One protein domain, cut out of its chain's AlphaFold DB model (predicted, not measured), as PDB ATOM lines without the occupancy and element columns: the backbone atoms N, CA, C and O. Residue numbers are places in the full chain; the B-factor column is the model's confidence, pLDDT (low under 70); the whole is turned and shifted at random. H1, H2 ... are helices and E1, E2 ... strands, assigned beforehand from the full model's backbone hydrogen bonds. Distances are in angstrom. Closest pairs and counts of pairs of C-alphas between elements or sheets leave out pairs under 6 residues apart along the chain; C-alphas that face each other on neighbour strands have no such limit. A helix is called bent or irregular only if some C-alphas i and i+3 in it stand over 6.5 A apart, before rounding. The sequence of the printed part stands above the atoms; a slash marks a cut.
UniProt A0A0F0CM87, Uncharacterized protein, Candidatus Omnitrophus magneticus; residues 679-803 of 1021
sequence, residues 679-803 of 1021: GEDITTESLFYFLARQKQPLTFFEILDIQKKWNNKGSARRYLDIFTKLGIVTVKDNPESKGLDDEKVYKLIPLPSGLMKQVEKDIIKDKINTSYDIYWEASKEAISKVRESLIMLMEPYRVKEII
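Overview. This is residues 679 to 803 of the 1021 residues of an uncharacterized protein of Candidatus Omnitrophus magneticus (UniProt A0A0F0CM87). Three helices, H1, H2 and H3, gather round a small hairpin of two strands, E1 and E2, with H3 crossing H1 and H2. A helical hairpin of H4 and the arm H5a covers one side of this group, H5a packing on the last residues of H3, and the arm H5b turns off sharply at its end. The printed part has 125 residues, with five named helices and two named strands in the order H1 H2 H3 E1 E2 H4 H5; the two-stranded sheet is antiparallel and the class is mostly helix. The whole is compact, with a radius of gyration of the C-alphas of 14.8 A and spans of 42 by 38 by 25 A.

Arrangement. E1, residues 729 to 733, and E2, residues 744 to 748, form an antiparallel hairpin at 155 degrees, with N 730 and O 747 at 2.8 A and N 745 and O 732 at 2.8 A, within hydrogen-bond range. Residues 698 to 699 pair antiparallel with residues 745 to 746 of E2. H3, residues 710 to 726, is the hub, touching three helices; its closest C-alphas to E1 are Phe 723 and Val 729, 5.3 A apart. H3 is irregular, C-alphas 711 and 714 being 8.1 A apart, and has a kink of 32 degrees near residue 717. H1, residues 684 to 693, only just touches H3, with 3 pairs of C-alphas within 8 A, closest Thr 684 and Tyr 719 at 6.2 A, about perpendicular at 80 degrees. H2, residues 700 to 707, only just touches H3, also with 3 pairs, closest C-alphas Leu 704 and Trp 710 at 5.2 A, at a steep tilt of 60 degrees, opposite ways. H5, residues 776 to 803, was assigned as one helix by its hydrogen bonds but is bent, C-alphas 793 and 796 being 7.2 A apart; its arms H5a, residues 776 to 793, and H5b, residues 796 to 803, are about perpendicular at 74 degrees. H5a touches H3 with residues 783 to 790 alone, closest C-alphas Arg 787 and Leu 726 at 4.8 A. H4, residues 753 to 765, and H5a form a helical hairpin at a shallow tilt of 19 degrees, closest C-alphas Asp 762 and Val 786 at 6.8 A. Every O i to N i+4 pair is within hydrogen-bond range in H1, H2, H4, H5a and H5b, and 11 of 13 are in H3.

Along the chain. H1 begins at C-alpha 684 (-20.721, 43.089, 38.170). H3 is 24.0 A long, H5a 24.9 A and H4 17.5 A. H5b ends at C-alpha 803 (-39.681, 36.351, 15.288).

Size, cuts and confidence. The C-alphas farthest apart, Gly 679 and Ile 803, are 44.0 A apart. The printed part has no cut and no long link. Residues 771 to 778, of which 776 to 778 belong to H5, stand free. The mean pLDDT of the printed part is 70.7, with residues 764 to 783 and 790 to 803 among those under 70.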
ATOM      1  N   GLY A 679      -6.326  45.457  42.685       51.47
ATOM      2  CA  GLY A 679      -6.858  46.824  42.705       51.47
ATOM      3  C   GLY A 679      -8.391  46.853  42.725       51.47
ATOM      4  O   GLY A 679      -9.034  45.911  43.180       51.47
ATOM      5  N   GLU A 680      -9.008  47.943  42.257       50.88
ATOM      6  CA  GLU A 680     -10.474  48.026  42.194       50.88
ATOM      7  C   GLU A 680     -11.038  47.060  41.137       50.88
ATOM      8  O   GLU A 680     -10.892  47.261  39.919       50.88
ATOM      9  N   ASP A 681     -11.699  46.016  41.643       62.09
ATOM     10  CA  ASP A 681     -12.356  44.947  40.895       62.09
ATOM     11  C   ASP A 681     -13.121  45.438  39.654       62.09
ATOM     12  O   ASP A 681     -13.646  46.556  39.568       62.09
ATOM     13  N   ILE A 682     -13.259  44.551  38.666       66.88
ATOM     14  CA  ILE A 682     -14.409  44.655  37.766       66.88
ATOM     15  C   ILE A 682     -15.614  44.306  38.631       66.88
ATOM     16  O   ILE A 682     -15.801  43.142  38.952       66.88
ATOM     17  N   THR A 683     -16.423  45.285  39.027       77.00
ATOM     18  CA  THR A 683     -17.716  44.983  39.652       77.00
ATOM     19  C   THR A 683     -18.670  44.429  38.596       77.00
ATOM     20  O   THR A 683     -18.596  44.821  37.424       77.00
ATOM     21  N   THR A 684     -19.610  43.575  39.009       74.50
ATOM     22  CA  THR A 684     -20.721  43.089  38.170       74.50
ATOM     23  C   THR A 684     -21.391  44.240  37.414       74.50
ATOM     24  O   THR A 684     -21.604  44.172  36.206       74.50
ATOM     25  N   GLU A 685     -21.646  45.340  38.122       77.00
ATOM     26  CA  GLU A 685     -22.209  46.584  37.601       77.00
ATOM     27  C   GLU A 685     -21.335  47.214  36.503       77.00
ATOM     28  O   GLU A 685     -21.829  47.493  35.411       77.00
ATOM     29  N   SER A 686     -20.027  47.375  36.737       80.25
ATOM     30  CA  SER A 686     -19.111  47.967  35.750       80.25
ATOM     31  C   SER A 686     -19.028  47.151  34.455       80.25
ATOM     32  O   SER A 686     -19.000  47.726  33.365       80.25
ATOM     33  N   LEU A 687     -19.064  45.815  34.550       85.31
ATOM     34  CA  LEU A 687     -19.067  44.934  33.382       85.31
ATOM     35  C   LEU A 687     -20.406  44.962  32.645       85.31
ATOM     36  O   LEU A 687     -20.421  45.033  31.418       85.31
ATOM     37  N   PHE A 688     -21.522  44.943  33.376       85.31
ATOM     38  CA  PHE A 688     -22.861  45.060  32.802       85.31
ATOM     39  C   PHE A 688     -23.014  46.373  32.025       85.31
ATOM     40  O   PHE A 688     -23.377  46.358  30.849       85.31
ATOM     41  N   TYR A 689     -22.641  47.500  32.636       83.31
ATOM     42  CA  TYR A 689     -22.669  48.812  31.990       83.31
ATOM     43  C   TYR A 689     -21.710  48.932  30.810       83.31
ATOM     44  O   TYR A 689     -22.035  49.604  29.828       83.31
ATOM     45  N   PHE A 690     -20.542  48.292  30.882       88.75
ATOM     46  CA  PHE A 690     -19.635  48.208  29.747       88.75
ATOM     47  C   PHE A 690     -20.303  47.485  28.575       88.75
ATOM     48  O   PHE A 690     -20.436  48.082  27.509       88.75
ATOM     49  N   LEU A 691     -20.785  46.254  28.781       87.00
ATOM     50  CA  LEU A 691     -21.434  45.445  27.743       87.00
ATOM     51  C   LEU A 691     -22.680  46.137  27.170       87.00
ATOM     52  O   LEU A 691     -22.887  46.109  25.963       87.00
ATOM     53  N   ALA A 692     -23.457  46.834  28.003       83.75
ATOM     54  CA  ALA A 692     -24.629  47.602  27.580       83.75
ATOM     55  C   ALA A 692     -24.312  48.787  26.651       83.75
ATOM     56  O   ALA A 692     -25.182  49.241  25.907       83.75
ATOM     57  N   ARG A 693     -23.078  49.306  26.684       85.19
ATOM     58  CA  ARG A 693     -22.610  50.355  25.766       85.19
ATOM     59  C   ARG A 693     -22.080  49.787  24.446       85.19
ATOM     60  O   ARG A 693     -21.987  50.539  23.474       85.19
ATOM     61  N   GLN A 694     -21.756  48.494  24.387       88.94
ATOM     62  CA  GLN A 694     -21.234  47.857  23.180       88.94
ATOM     63  C   GLN A 694     -22.375  47.463  22.240       88.94
ATOM     64  O   GLN A 694     -23.254  46.675  22.577       88.94
ATOM     65  N   LYS A 695     -22.360  48.023  21.027       81.50
ATOM     66  CA  LYS A 695     -23.348  47.699  19.981       81.50
ATOM     67  C   LYS A 695     -23.025  46.397  19.243       81.50
ATOM     68  O   LYS A 695     -23.924  45.778  18.674       81.50
ATOM     69  N   GLN A 696     -21.751  46.014  19.235       89.25
ATOM     70  CA  GLN A 696     -21.241  44.811  18.589       89.25
ATOM     71  C   GLN A 696     -20.963  43.711  19.627       89.25
ATOM     72  O   GLN A 696     -20.684  44.036  20.783       89.25
ATOM     73  N   PRO A 697     -21.049  42.425  19.241       88.88
ATOM     74  CA  PRO A 697     -20.460  41.336  20.017       88.88
ATOM     75  C   PRO A 697     -18.964  41.592  20.249       88.88
ATOM     76  O   PRO A 697     -18.323  42.174  19.377       88.88
ATOM     77  N   LEU A 698     -18.425  41.145  21.384       88.88
ATOM     78  CA  LEU A 698     -16.990  41.197  21.683       88.88
ATOM     79  C   LEU A 698     -16.491  39.841  22.184       88.88
ATOM     80  O   LEU A 698     -17.213  39.150  22.908       88.88
ATOM     81  N   THR A 699     -15.255  39.468  21.863       90.50
ATOM     82  CA  THR A 699     -14.611  38.303  22.488       90.50
ATOM     83  C   THR A 699     -14.211  38.600  23.935       90.50
ATOM     84  O   THR A 699     -14.183  39.750  24.384       90.50
ATOM     85  N   PHE A 700     -13.903  37.552  24.705       85.88
ATOM     86  CA  PHE A 700     -13.432  37.709  26.083       85.88
ATOM     87  C   PHE A 700     -12.200  38.622  26.191       85.88
ATOM     88  O   PHE A 700     -12.111  39.424  27.122       85.88
ATOM     89  N   PHE A 701     -11.270  38.525  25.239       78.50
ATOM     90  CA  PHE A 701     -10.038  39.308  25.252       78.50
ATOM     91  C   PHE A 701     -10.289  40.769  24.871       78.50
ATOM     92  O   PHE A 701      -9.831  41.657  25.587       78.50
ATOM     93  N   GLU A 702     -11.127  41.037  23.862       84.00
ATOM     94  CA  GLU A 702     -11.532  42.406  23.511       84.00
ATOM     95  C   GLU A 702     -12.191  43.140  24.693       84.00
ATOM     96  O   GLU A 702     -11.938  44.326  24.918       84.00
ATOM     97  N   ILE A 703     -13.000  42.440  25.498       84.06
ATOM     98  CA  ILE A 703     -13.596  42.997  26.724       84.06
ATOM     99  C   ILE A 703     -12.504  43.442  27.715       84.06
ATOM    100  O   ILE A 703     -12.603  44.536  28.279       84.06
ATOM    101  N   LEU A 704     -11.461  42.629  27.924       78.06
ATOM    102  CA  LEU A 704     -10.361  42.946  28.845       78.06
ATOM    103  C   LEU A 704      -9.446  44.058  28.317       78.06
ATOM    104  O   LEU A 704      -9.056  44.932  29.099       78.06
ATOM    105  N   ASP A 705      -9.151  44.059  27.015       72.06
ATOM    106  CA  ASP A 705      -8.335  45.073  26.341       72.06
ATOM    107  C   ASP A 705      -8.997  46.451  26.366       72.06
ATOM    108  O   ASP A 705      -8.381  47.431  26.792       72.06
ATOM    109  N   ILE A 706     -10.272  46.539  25.972       76.81
ATOM    110  CA  ILE A 706     -10.995  47.817  25.921       76.81
ATOM    111  C   ILE A 706     -11.191  48.380  27.337       76.81
ATOM    112  O   ILE A 706     -11.061  49.590  27.536       76.81
ATOM    113  N   GLN A 707     -11.446  47.530  28.342       76.69
ATOM    114  CA  GLN A 707     -11.474  47.972  29.741       76.69
ATOM    115  C   GLN A 707     -10.084  48.269  30.323       76.69
ATOM    116  O   GLN A 707     -10.001  48.925  31.361       76.69
ATOM    117  N   LYS A 708      -9.001  47.789  29.696       74.38
ATOM    118  CA  LYS A 708      -7.630  47.771  30.241       74.38
ATOM    119  C   LYS A 708      -7.537  47.092  31.616       74.38
ATOM    120  O   LYS A 708      -6.731  47.483  32.457       74.38
ATOM    121  N   LYS A 709      -8.363  46.066  31.849       75.12
ATOM    122  CA  LYS A 709      -8.510  45.366  33.142       75.12
ATOM    123  C   LYS A 709      -8.136  43.876  33.060       75.12
ATOM    124  O   LYS A 709      -8.773  43.033  33.684       75.12
ATOM    125  N   TRP A 710      -7.061  43.553  32.337       65.75
ATOM    126  CA  TRP A 710      -6.492  42.195  32.234       65.75
ATOM    127  C   TRP A 710      -6.243  41.503  33.581       65.75
ATOM    128  O   TRP A 710      -6.457  40.296  33.701       65.75
ATOM    129  N   ASN A 711      -5.859  42.266  34.608       54.97
ATOM    130  CA  ASN A 711      -5.657  41.760  35.968       54.97
ATOM    131  C   ASN A 711      -6.939  41.136  36.561       54.97
ATOM    132  O   ASN A 711      -6.855  40.241  37.392       54.97
ATOM    133  N   ASN A 712      -8.122  41.531  36.076       70.69
ATOM    134  CA  ASN A 712      -9.423  41.148  36.631       70.69
ATOM    135  C   ASN A 712     -10.120  40.069  35.773       70.69
ATOM    136  O   ASN A 712     -11.345  39.919  35.818       70.69
ATOM    137  N   LYS A 713      -9.346  39.301  34.983       73.50
ATOM    138  CA  LYS A 713      -9.853  38.254  34.074       73.50
ATOM    139  C   LYS A 713     -10.734  37.213  34.776       73.50
ATOM    140  O   LYS A 713     -11.739  36.794  34.209       73.50
ATOM    141  N   GLY A 714     -10.399  36.824  36.012       66.75
ATOM    142  CA  GLY A 714     -11.174  35.853  36.796       66.75
ATOM    143  C   GLY A 714     -12.581  36.364  37.112       66.75
ATOM    144  O   GLY A 714     -13.571  35.721  36.752       66.75
ATOM    145  N   SER A 715     -12.666  37.566  37.689       73.25
ATOM    146  CA  SER A 715     -13.917  38.275  37.978       73.25
ATOM    147  C   SER A 715     -14.746  38.461  36.700       73.25
ATOM    148  O   SER A 715     -15.911  38.066  36.656       73.25
ATOM    149  N   ALA A 716     -14.137  38.952  35.611       78.94
ATOM    150  CA  ALA A 716     -14.813  39.127  34.323       78.94
ATOM    151  C   ALA A 716     -15.411  37.820  33.774       78.94
ATOM    152  O   ALA A 716     -16.578  37.795  33.387       78.94
ATOM    153  N   ARG A 717     -14.643  36.720  33.770       80.19
ATOM    154  CA  ARG A 717     -15.100  35.420  33.248       80.19
ATOM    155  C   ARG A 717     -16.237  34.843  34.095       80.19
ATOM    156  O   ARG A 717     -17.208  34.334  33.539       80.19
ATOM    157  N   ARG A 718     -16.162  34.999  35.426       77.00
ATOM    158  CA  ARG A 718     -17.219  34.619  36.380       77.00
ATOM    159  C   ARG A 718     -18.507  35.417  36.146       77.00
ATOM    160  O   ARG A 718     -19.583  34.828  36.089       77.00
ATOM    161  N   TYR A 719     -18.419  36.735  35.964       83.81
ATOM    162  CA  TYR A 719     -19.599  37.565  35.705       83.81
ATOM    163  C   TYR A 719     -20.203  37.331  34.316       83.81
ATOM    164  O   TYR A 719     -21.422  37.285  34.207       83.81
ATOM    165  N   LEU A 720     -19.394  37.089  33.278       85.44
ATOM    166  CA  LEU A 720     -19.901  36.685  31.960       85.44
ATOM    167  C   LEU A 720     -20.645  35.343  32.012       85.44
ATOM    168  O   LEU A 720     -21.707  35.217  31.404       85.44
ATOM    169  N   ASP A 721     -20.146  34.360  32.765       81.94
ATOM    170  CA  ASP A 721     -20.842  33.089  33.003       81.94
ATOM    171  C   ASP A 721     -22.165  33.289  33.770       81.94
ATOM    172  O   ASP A 721     -23.201  32.766  33.355       81.94
ATOM    173  N   ILE A 722     -22.186  34.129  34.814       80.81
ATOM    174  CA  ILE A 722     -23.425  34.514  35.515       80.81
ATOM    175  C   ILE A 722     -24.411  35.189  34.549       80.81
ATOM    176  O   ILE A 722     -25.572  34.796  34.489       80.81
ATOM    177  N   PHE A 723     -23.968  36.154  33.745       86.19
ATOM    178  CA  PHE A 723     -24.806  36.853  32.765       86.19
ATOM    179  C   PHE A 723     -25.340  35.925  31.664       86.19
ATOM    180  O   PHE A 723     -26.471  36.097  31.204       86.19
ATOM    181  N   THR A 724     -24.563  34.910  31.286       84.88
ATOM    182  CA  THR A 724     -24.980  33.851  30.357       84.88
ATOM    183  C   THR A 724     -26.044  32.954  30.995       84.88
ATOM    184  O   THR A 724     -27.075  32.684  30.381       84.88
ATOM    185  N   LYS A 725     -25.860  32.550  32.260       81.00
ATOM    186  CA  LYS A 725     -26.820  31.733  33.031       81.00
ATOM    187  C   LYS A 725     -28.130  32.462  33.329       81.00
ATOM    188  O   LYS A 725     -29.194  31.860  33.213       81.00
ATOM    189  N   LEU A 726     -28.062  33.755  33.653       78.69
ATOM    190  CA  LEU A 726     -29.222  34.649  33.759       78.69
ATOM    191  C   LEU A 726     -29.893  34.889  32.395       78.69
ATOM    192  O   LEU A 726     -31.053  35.282  32.341       78.69
ATOM    193  N   GLY A 727     -29.187  34.636  31.290       79.31
ATOM    194  CA  GLY A 727     -29.710  34.774  29.936       79.31
ATOM    195  C   GLY A 727     -29.712  36.202  29.383       79.31
ATOM    196  O   GLY A 727     -30.303  36.416  28.326       79.31
ATOM    197  N   ILE A 728     -29.056  37.152  30.061       82.50
ATOM    198  CA  ILE A 728     -28.910  38.551  29.621       82.50
ATOM    199  C   ILE A 728     -27.772  38.744  28.613       82.50
ATOM    200  O   ILE A 728     -27.806  39.688  27.828       82.50
ATOM    201  N   VAL A 729     -26.787  37.844  28.598       87.50
ATOM    202  CA  VAL A 729     -25.725  37.793  27.586       87.50
ATOM    203  C   VAL A 729     -25.910  36.547  26.729       87.50
ATOM    204  O   VAL A 729     -26.021  35.433  27.237       87.50
ATOM    205  N   THR A 730     -25.939  36.747  25.414       86.00
ATOM    206  CA  THR A 730     -25.799  35.673  24.427       86.00
ATOM    207  C   THR A 730     -24.328  35.351  24.220       86.00
ATOM    208  O   THR A 730     -23.478  36.244  24.243       86.00
ATOM    209  N   VAL A 731     -24.049  34.068  24.007       88.56
ATOM    210  CA  VAL A 731     -22.712  33.548  23.741       88.56
ATOM    211  C   VAL A 731     -22.783  32.708  22.476       88.56
ATOM    212  O   VAL A 731     -23.642  31.833  22.371       88.56
ATOM    213  N   LYS A 732     -21.912  33.002  21.513       88.25
ATOM    214  CA  LYS A 732     -21.730  32.219  20.285       88.25
ATOM    215  C   LYS A 732     -20.242  31.907  20.132       88.25
ATOM    216  O   LYS A 732     -19.409  32.717  20.539       88.25
ATOM    217  N   ASP A 733     -19.915  30.755  19.568       83.69
ATOM    218  CA  ASP A 733     -18.529  30.422  19.229       83.69
ATOM    219  C   ASP A 733     -18.047  31.372  18.118       83.69
ATOM    220  O   ASP A 733     -18.835  31.744  17.243       83.69
ATOM    221  N   ASN A 734     -16.790  31.820  18.173       79.50
ATOM    222  CA  ASN A 734     -16.244  32.777  17.214       79.50
ATOM    223  C   ASN A 734     -16.012  32.098  15.847       79.50
ATOM    224  O   ASN A 734     -15.075  31.307  15.727       79.50
ATOM    225  N   PRO A 735     -16.793  32.404  14.787       67.56
ATOM    226  CA  PRO A 735     -16.632  31.750  13.488       67.56
ATOM    227  C   PRO A 735     -15.350  32.179  12.758       67.56
ATOM    228  O   PRO A 735     -14.948  31.530  11.793       67.56
ATOM    229  N   GLU A 736     -14.709  33.268  13.195       73.19
ATOM    230  CA  GLU A 736     -13.419  33.714  12.668       73.19
ATOM    231  C   GLU A 736     -12.232  33.046  13.378       73.19
ATOM    232  O   GLU A 736     -11.105  33.128  12.880       73.19
ATOM    233  N   SER A 737     -12.474  32.303  14.471       66.56
ATOM    234  CA  SER A 737     -11.458  31.453  15.090       66.56
ATOM    235  C   SER A 737     -11.085  30.290  14.164       66.56
ATOM    236  O   SER A 737     -11.717  29.234  14.123       66.56
ATOM    237  N   LYS A 738     -10.000  30.472  13.410       44.06
ATOM    238  CA  LYS A 738      -9.421  29.440  12.540       44.06
ATOM    239  C   LYS A 738      -8.435  28.549  13.302       44.06
ATOM    240  O   LYS A 738      -7.285  28.406  12.888       44.06
ATOM    241  N   GLY A 739      -8.910  27.926  14.382       47.34
ATOM    242  CA  GLY A 739      -8.167  26.915  15.147       47.34
ATOM    243  C   GLY A 739      -7.618  27.363  16.505       47.34
ATOM    244  O   GLY A 739      -6.646  26.766  16.957       47.34
ATOM    245  N   LEU A 740      -8.220  28.387  17.123       42.75
ATOM    246  CA  LEU A 740      -8.152  28.618  18.573       42.75
ATOM    247  C   LEU A 740      -9.420  27.990  19.168       42.75
ATOM    248  O   LEU A 740     -10.530  28.445  18.863       42.75
ATOM    249  N   ASP A 741      -9.294  26.907  19.929       45.38
ATOM    250  CA  ASP A 741     -10.478  26.163  20.375       45.38
ATOM    251  C   ASP A 741     -11.291  26.997  21.393       45.38
ATOM    252  O   ASP A 741     -10.757  27.605  22.320       45.38
ATOM    253  N   ASP A 742     -12.616  27.023  21.219       54.50
ATOM    254  CA  ASP A 742     -13.602  27.624  22.131       54.50
ATOM    255  C   ASP A 742     -13.507  29.146  22.428       54.50
ATOM    256  O   ASP A 742     -14.056  29.601  23.444       54.50
ATOM    257  N   GLU A 743     -12.908  29.985  21.564       71.31
ATOM    258  CA  GLU A 743     -13.061  31.442  21.742       71.31
ATOM    259  C   GLU A 743     -14.532  31.856  21.559       71.31
ATOM    260  O   GLU A 743     -15.149  31.663  20.509       71.31
ATOM    261  N   LYS A 744     -15.103  32.443  22.613       84.50
ATOM    262  CA  LYS A 744     -16.521  32.799  22.701       84.50
ATOM    263  C   LYS A 744     -16.733  34.296  22.561       84.50
ATOM    264  O   LYS A 744     -16.063  35.100  23.211       84.50
ATOM    265  N   VAL A 745     -17.718  34.649  21.742       89.50
ATOM    266  CA  VAL A 745     -18.158  36.022  21.511       89.50
ATOM    267  C   VAL A 745     -19.395  36.295  22.357       89.50
ATOM    268  O   VAL A 745     -20.404  35.590  22.265       89.50
ATOM    269  N   TYR A 746     -19.310  37.325  23.189       91.69
ATOM    270  CA  TYR A 746     -20.324  37.728  24.151       91.69
ATOM    271  C   TYR A 746     -21.064  38.962  23.634       91.69
ATOM    272  O   TYR A 746     -20.452  39.946  23.212       91.69
ATOM    273  N   LYS A 747     -22.397  38.942  23.692       91.25
ATOM    274  CA  LYS A 747     -23.235  40.098  23.343       91.25
ATOM    275  C   LYS A 747     -24.402  40.219  24.316       91.25
ATOM    276  O   LYS A 747     -25.181  39.274  24.455       91.25
ATOM    277  N   LEU A 748     -24.549  41.378  24.960       86.06
ATOM    278  CA  LEU A 748     -25.737  41.679  25.762       86.06
ATOM    279  C   LEU A 748     -26.981  41.678  24.858       86.06
ATOM    280  O   LEU A 748     -26.950  42.225  23.751       86.06
ATOM    281  N   ILE A 749     -28.072  41.071  25.323       80.38
ATOM    282  CA  ILE A 749     -29.374  41.169  24.655       80.38
ATOM    283  C   ILE A 749     -29.834  42.636  24.726       80.38
ATOM    284  O   ILE A 749     -29.743  43.245  25.795       80.38
ATOM    285  N   PRO A 750     -30.303  43.244  23.621       74.94
ATOM    286  CA  PRO A 750     -30.772  44.625  23.636       74.94
ATOM    287  C   PRO A 750     -32.054  44.754  24.472       74.94
ATOM    288  O   PRO A 750     -33.118  44.273  24.088       74.94
ATOM    289  N   LEU A 751     -31.957  45.442  25.611       71.62
ATOM    290  CA  LEU A 751     -33.077  45.689  26.523       71.62
ATOM    291  C   LEU A 751     -33.512  47.169  26.488       71.62
ATOM    292  O   LEU A 751     -32.655  48.056  26.424       71.62
ATOM    293  N   PRO A 752     -34.820  47.483  26.586       73.12
ATOM    294  CA  PRO A 752     -35.285  48.860  26.745       73.12
ATOM    295  C   PRO A 752     -34.750  49.504  28.026       73.12
ATOM    296  O   PRO A 752     -34.548  48.826  29.030       73.12
ATOM    297  N   SER A 753     -34.611  50.832  28.044       72.38
ATOM    298  CA  SER A 753     -34.046  51.576  29.184       72.38
ATOM    299  C   SER A 753     -34.778  51.352  30.517       72.38
ATOM    300  O   SER A 753     -34.137  51.319  31.566       72.38
ATOM    301  N   GLY A 754     -36.102  51.166  30.492       74.12
ATOM    302  CA  GLY A 754     -36.886  50.811  31.681       74.12
ATOM    303  C   GLY A 754     -36.587  49.400  32.194       74.12
ATOM    304  O   GLY A 754     -36.467  49.204  33.401       74.12
ATOM    305  N   LEU A 755     -36.394  48.440  31.283       68.25
ATOM    306  CA  LEU A 755     -36.032  47.069  31.636       68.25
ATOM    307  C   LEU A 755     -34.580  46.994  32.118       68.25
ATOM    308  O   LEU A 755     -34.332  46.381  33.143       68.25
ATOM    309  N   MET A 756     -33.646  47.685  31.454       74.81
ATOM    310  CA  MET A 756     -32.242  47.802  31.878       74.81
ATOM    311  C   MET A 756     -32.115  48.242  33.336       74.81
ATOM    312  O   MET A 756     -31.381  47.611  34.085       74.81
ATOM    313  N   LYS A 757     -32.876  49.263  33.757       78.25
ATOM    314  CA  LYS A 757     -32.916  49.725  35.155       78.25
ATOM    315  C   LYS A 757     -33.505  48.698  36.123       78.25
ATOM    316  O   LYS A 757     -33.140  48.687  37.294       78.25
ATOM    317  N   GLN A 758     -34.428  47.853  35.663       75.12
ATOM    318  CA  GLN A 758     -34.993  46.781  36.480       75.12
ATOM    319  C   GLN A 758     -34.025  45.589  36.575       75.12
ATOM    320  O   GLN A 758     -33.817  45.091  37.671       75.12
ATOM    321  N   VAL A 759     -33.345  45.209  35.485       74.25
ATOM    322  CA  VAL A 759     -32.268  44.199  35.484       74.25
ATOM    323  C   VAL A 759     -31.091  44.641  36.356       74.25
ATOM    324  O   VAL A 759     -30.608  43.868  37.175       74.25
ATOM    325  N   GLU A 760     -30.666  45.898  36.226       77.31
ATOM    326  CA  GLU A 760     -29.683  46.545  37.099       77.31
ATOM    327  C   GLU A 760     -30.108  46.444  38.567       77.31
ATOM    328  O   GLU A 760     -29.364  45.925  39.398       77.31
ATOM    329  N   LYS A 761     -31.329  46.889  38.885       78.38
ATOM    330  CA  LYS A 761     -31.883  46.835  40.237       78.38
ATOM    331  C   LYS A 761     -31.928  45.407  40.774       78.38
ATOM    332  O   LYS A 761     -31.537  45.217  41.915       78.38
ATOM    333  N   ASP A 762     -32.337  44.416  39.996       72.19
ATOM    334  CA  ASP A 762     -32.497  43.049  40.500       72.19
ATOM    335  C   ASP A 762     -31.130  42.343  40.651       72.19
ATOM    336  O   ASP A 762     -30.903  41.628  41.623       72.19
ATOM    337  N   ILE A 763     -30.141  42.640  39.795       70.19
ATOM    338  CA  ILE A 763     -28.757  42.146  39.952       70.19
ATOM    339  C   ILE A 763     -28.037  42.815  41.141       70.19
ATOM    340  O   ILE A 763     -27.322  42.145  41.895       70.19
ATOM    341  N   ILE A 764     -28.202  44.130  41.320       64.62
ATOM    342  CA  ILE A 764     -27.475  44.917  42.331       64.62
ATOM    343  C   ILE A 764     -28.158  44.849  43.707       64.62
ATOM    344  O   ILE A 764     -27.479  44.690  44.725       64.62
ATOM    345  N   LYS A 765     -29.491  44.958  43.767       64.50
ATOM    346  CA  LYS A 765     -30.257  45.121  45.016       64.50
ATOM    347  C   LYS A 765     -30.536  43.800  45.732       64.50
ATOM    348  O   LYS A 765     -30.441  43.778  46.959       64.50
ATOM    349  N   ASP A 766     -30.759  42.707  44.998       59.38
ATOM    350  CA  ASP A 766     -30.913  41.360  45.581       59.38
ATOM    351  C   ASP A 766     -29.561  40.692  45.892       59.38
ATOM    352  O   ASP A 766     -29.490  39.537  46.308       59.38
ATOM    353  N   LYS A 767     -28.469  41.459  45.770       54.09
ATOM    354  CA  LYS A 767     -27.109  41.098  46.176       54.09
ATOM    355  C   LYS A 767     -26.567  39.819  45.522       54.09
ATOM    356  O   LYS A 767     -25.965  38.993  46.202       54.09
ATOM    357  N   ILE A 768     -26.554  39.764  44.186       58.50
ATOM    358  CA  ILE A 768     -25.516  38.977  43.468       58.50
ATOM    359  C   ILE A 768     -24.098  39.543  43.776       58.50
ATOM    360  O   ILE A 768     -23.075  38.932  43.487       58.50
ATOM    361  N   ASN A 769     -24.030  40.698  44.446       52.31
ATOM    362  CA  ASN A 769     -22.833  41.342  44.984       52.31
ATOM    363  C   ASN A 769     -22.358  40.792  46.361       52.31
ATOM    364  O   ASN A 769     -21.673  41.495  47.107       52.31
ATOM    365  N   THR A 770     -22.749  39.578  46.770       46.88
ATOM    366  CA  THR A 770     -22.274  38.967  48.028       46.88
ATOM    367  C   THR A 770     -20.866  38.385  47.897       46.88
ATOM    368  O   THR A 770     -20.654  37.349  47.283       46.88
ATOM    369  N   SER A 771     -19.916  39.061  48.552       44.34
ATOM    370  CA  SER A 771     -18.647  38.550  49.106       44.34
ATOM    371  C   SER A 771     -18.276  37.084  48.804       44.34
ATOM    372  O   SER A 771     -18.940  36.174  49.303       44.34
ATOM    373  N   TYR A 772     -17.136  36.916  48.126       47.84
ATOM    374  CA  TYR A 772     -16.540  35.724  47.490       47.84
ATOM    375  C   TYR A 772     -16.741  34.303  48.084       47.84
ATOM    376  O   TYR A 772     -16.621  33.351  47.320       47.84
ATOM    377  N   ASP A 773     -17.079  34.121  49.367       40.19
ATOM    378  CA  ASP A 773     -16.877  32.846  50.090       40.19
ATOM    379  C   ASP A 773     -18.130  32.059  50.520       40.19
ATOM    380  O   ASP A 773     -18.010  30.946  51.037       40.19
ATOM    381  N   ILE A 774     -19.351  32.588  50.374       36.19
ATOM    382  CA  ILE A 774     -20.535  31.974  51.018       36.19
ATOM    383  C   ILE A 774     -21.434  31.247  50.005       36.19
ATOM    384  O   ILE A 774     -22.477  31.740  49.587       36.19
ATOM    385  N   TYR A 775     -21.019  30.010  49.703       39.75
ATOM    386  CA  TYR A 775     -21.741  28.941  48.993       39.75
ATOM    387  C   TYR A 775     -22.139  29.201  47.527       39.75
ATOM    388  O   TYR A 775     -23.154  29.825  47.217       39.75
ATOM    389  N   TRP A 776     -21.456  28.495  46.615       45.34
ATOM    390  CA  TRP A 776     -21.909  28.272  45.231       45.34
ATOM    391  C   TRP A 776     -23.347  27.720  45.167       45.34
ATOM    392  O   TRP A 776     -24.093  28.043  44.247       45.34
ATOM    393  N   GLU A 777     -23.784  26.946  46.164       45.94
ATOM    394  CA  GLU A 777     -25.158  26.434  46.249       45.94
ATOM    395  C   GLU A 777     -26.188  27.517  46.604       45.94
ATOM    396  O   GLU A 777     -27.222  27.594  45.943       45.94
ATOM    397  N   ALA A 778     -25.880  28.423  47.539       44.78
ATOM    398  CA  ALA A 778     -26.722  29.592  47.814       44.78
ATOM    399  C   ALA A 778     -26.796  30.524  46.590       44.78
ATOM    400  O   ALA A 778     -27.854  31.072  46.279       44.78
ATOM    401  N   SER A 779     -25.695  30.632  45.834       57.56
ATOM    402  CA  SER A 779     -25.683  31.371  44.569       57.56
ATOM    403  C   SER A 779     -26.589  30.743  43.505       57.56
ATOM    404  O   SER A 779     -27.200  31.484  42.746       57.56
ATOM    405  N   LYS A 780     -26.760  29.410  43.458       65.19
ATOM    406  CA  LYS A 780     -27.656  28.760  42.482       65.19
ATOM    407  C   LYS A 780     -29.118  29.126  42.709       65.19
ATOM    408  O   LYS A 780     -29.811  29.398  41.736       65.19
ATOM    409  N   GLU A 781     -29.583  29.151  43.956       68.00
ATOM    410  CA  GLU A 781     -30.972  29.511  44.266       68.00
ATOM    411  C   GLU A 781     -31.233  31.004  44.009       68.00
ATOM    412  O   GLU A 781     -32.250  31.358  43.413       68.00
ATOM    413  N   ALA A 782     -30.286  31.878  44.369       66.19
ATOM    414  CA  ALA A 782     -30.356  33.305  44.052       66.19
ATOM    415  C   ALA A 782     -30.325  33.562  42.533       66.19
ATOM    416  O   ALA A 782     -31.160  34.301  42.017       66.19
ATOM    417  N   ILE A 783     -29.422  32.900  41.801       67.00
ATOM    418  CA  ILE A 783     -29.364  32.951  40.335       67.00
ATOM    419  C   ILE A 783     -30.651  32.389  39.728       67.00
ATOM    420  O   ILE A 783     -31.114  32.968  38.757       67.00
ATOM    421  N   SER A 784     -31.265  31.332  40.279       72.94
ATOM    422  CA  SER A 784     -32.555  30.818  39.787       72.94
ATOM    423  C   SER A 784     -33.668  31.844  39.972       72.94
ATOM    424  O   SER A 784     -34.303  32.212  38.994       72.94
ATOM    425  N   LYS A 785     -33.828  32.412  41.173       73.12
ATOM    426  CA  LYS A 785     -34.855  33.428  41.466       73.12
ATOM    427  C   LYS A 785     -34.705  34.686  40.609       73.12
ATOM    428  O   LYS A 785     -35.680  35.165  40.032       73.12
ATOM    429  N   VAL A 786     -33.478  35.198  40.472       70.25
ATOM    430  CA  VAL A 786     -33.204  36.345  39.592       70.25
ATOM    431  C   VAL A 786     -33.403  35.950  38.126       70.25
ATOM    432  O   VAL A 786     -34.001  36.714  37.381       70.25
ATOM    433  N   ARG A 787     -33.004  34.744  37.700       74.19
ATOM    434  CA  ARG A 787     -33.259  34.230  36.343       74.19
ATOM    435  C   ARG A 787     -34.749  34.053  36.056       74.19
ATOM    436  O   ARG A 787     -35.150  34.340  34.945       74.19
ATOM    437  N   GLU A 788     -35.564  33.614  37.005       74.12
ATOM    438  CA  GLU A 788     -37.018  33.466  36.858       74.12
ATOM    439  C   GLU A 788     -37.688  34.839  36.700       74.12
ATOM    440  O   GLU A 788     -38.441  35.046  35.748       74.12
ATOM    441  N   SER A 789     -37.326  35.813  37.547       71.12
ATOM    442  CA  SER A 789     -37.749  37.216  37.404       71.12
ATOM    443  C   SER A 789     -37.331  37.802  36.047       71.12
ATOM    444  O   SER A 789     -38.151  38.356  35.309       71.12
ATOM    445  N   LEU A 790     -36.060  37.621  35.670       69.75
ATOM    446  CA  LEU A 790     -35.510  38.107  34.405       69.75
ATOM    447  C   LEU A 790     -36.095  37.388  33.190       69.75
ATOM    448  O   LEU A 790     -36.307  38.046  32.179       69.75
ATOM    449  N   ILE A 791     -36.397  36.089  33.265       67.88
ATOM    450  CA  ILE A 791     -37.094  35.365  32.197       67.88
ATOM    451  C   ILE A 791     -38.452  36.018  31.983       67.88
ATOM    452  O   ILE A 791     -38.653  36.536  30.893       67.88
ATOM    453  N   MET A 792     -39.310  36.139  33.003       66.94
ATOM    454  CA  MET A 792     -40.629  36.776  32.844       66.94
ATOM    455  C   MET A 792     -40.548  38.215  32.297       66.94
ATOM    456  O   MET A 792     -41.417  38.645  31.540       66.94
ATOM    457  N   LEU A 793     -39.500  38.971  32.647       65.19
ATOM    458  CA  LEU A 793     -39.254  40.324  32.126       65.19
ATOM    459  C   LEU A 793     -38.735  40.345  30.675       65.19
ATOM    460  O   LEU A 793     -39.061  41.261  29.916       65.19
ATOM    461  N   MET A 794     -37.897  39.381  30.288       62.88
ATOM    462  CA  MET A 794     -37.203  39.338  28.995       62.88
ATOM    463  C   MET A 794     -37.905  38.494  27.935       62.88
ATOM    464  O   MET A 794     -37.624  38.664  26.747       62.88
ATOM    465  N   GLU A 795     -38.792  37.589  28.339       63.00
ATOM    466  CA  GLU A 795     -39.537  36.677  27.472       63.00
ATOM    467  C   GLU A 795     -40.189  37.404  26.282       63.00
ATOM    468  O   GLU A 795     -39.916  36.996  25.151       63.00
ATOM    469  N   PRO A 796     -40.870  38.561  26.448       56.19
ATOM    470  CA  PRO A 796     -41.479  39.288  25.324       56.19
ATOM    471  C   PRO A 796     -40.459  39.802  24.296       56.19
ATOM    472  O   PRO A 796     -40.737  39.865  23.098       56.19
ATOM    473  N   TYR A 797     -39.253  40.154  24.747       59.38
ATOM    474  CA  TYR A 797     -38.180  40.672  23.892       59.38
ATOM    475  C   TYR A 797     -37.434  39.544  23.181       59.38
ATOM    476  O   TYR A 797     -37.097  39.680  22.006       59.38
ATOM    477  N   ARG A 798     -37.258  38.402  23.857       56.59
ATOM    478  CA  ARG A 798     -36.748  37.169  23.246       56.59
ATOM    479  C   ARG A 798     -37.691  36.639  22.174       56.59
ATOM    480  O   ARG A 798     -37.208  36.264  21.112       56.59
ATOM    481  N   VAL A 799     -39.011  36.679  22.392       52.03
ATOM    482  CA  VAL A 799     -39.990  36.367  21.332       52.03
ATOM    483  C   VAL A 799     -39.751  37.276  20.130       52.03
ATOM    484  O   VAL A 799     -39.673  36.795  19.005       52.03
ATOM    485  N   LYS A 800     -39.600  38.587  20.355       55.91
ATOM    486  CA  LYS A 800     -39.411  39.556  19.273       55.91
ATOM    487  C   LYS A 800     -38.126  39.306  18.480       55.91
ATOM    488  O   LYS A 800     -38.180  39.338  17.254       55.91
ATOM    489  N   GLU A 801     -36.999  39.010  19.134       52.81
ATOM    490  CA  GLU A 801     -35.771  38.610  18.425       52.81
ATOM    491  C   GLU A 801     -35.945  37.285  17.665       52.81
ATOM    492  O   GLU A 801     -35.551  37.222  16.505       52.81
ATOM    493  N   ILE A 802     -36.598  36.273  18.250       50.19
ATOM    494  CA  ILE A 802     -36.875  34.989  17.578       50.19
ATOM    495  C   ILE A 802     -37.760  35.195  16.339       50.19
ATOM    496  O   ILE A 802     -37.449  34.658  15.280       50.19
ATOM    497  N   ILE A 803     -38.819  36.005  16.429       51.81
ATOM    498  CA  ILE A 803     -39.681  36.351  15.288       51.81
ATOM    499  C   ILE A 803     -38.866  37.052  14.190       51.81
ATOM    500  O   ILE A 803     -38.980  36.693  13.021       51.81
TER     501      ILE A 803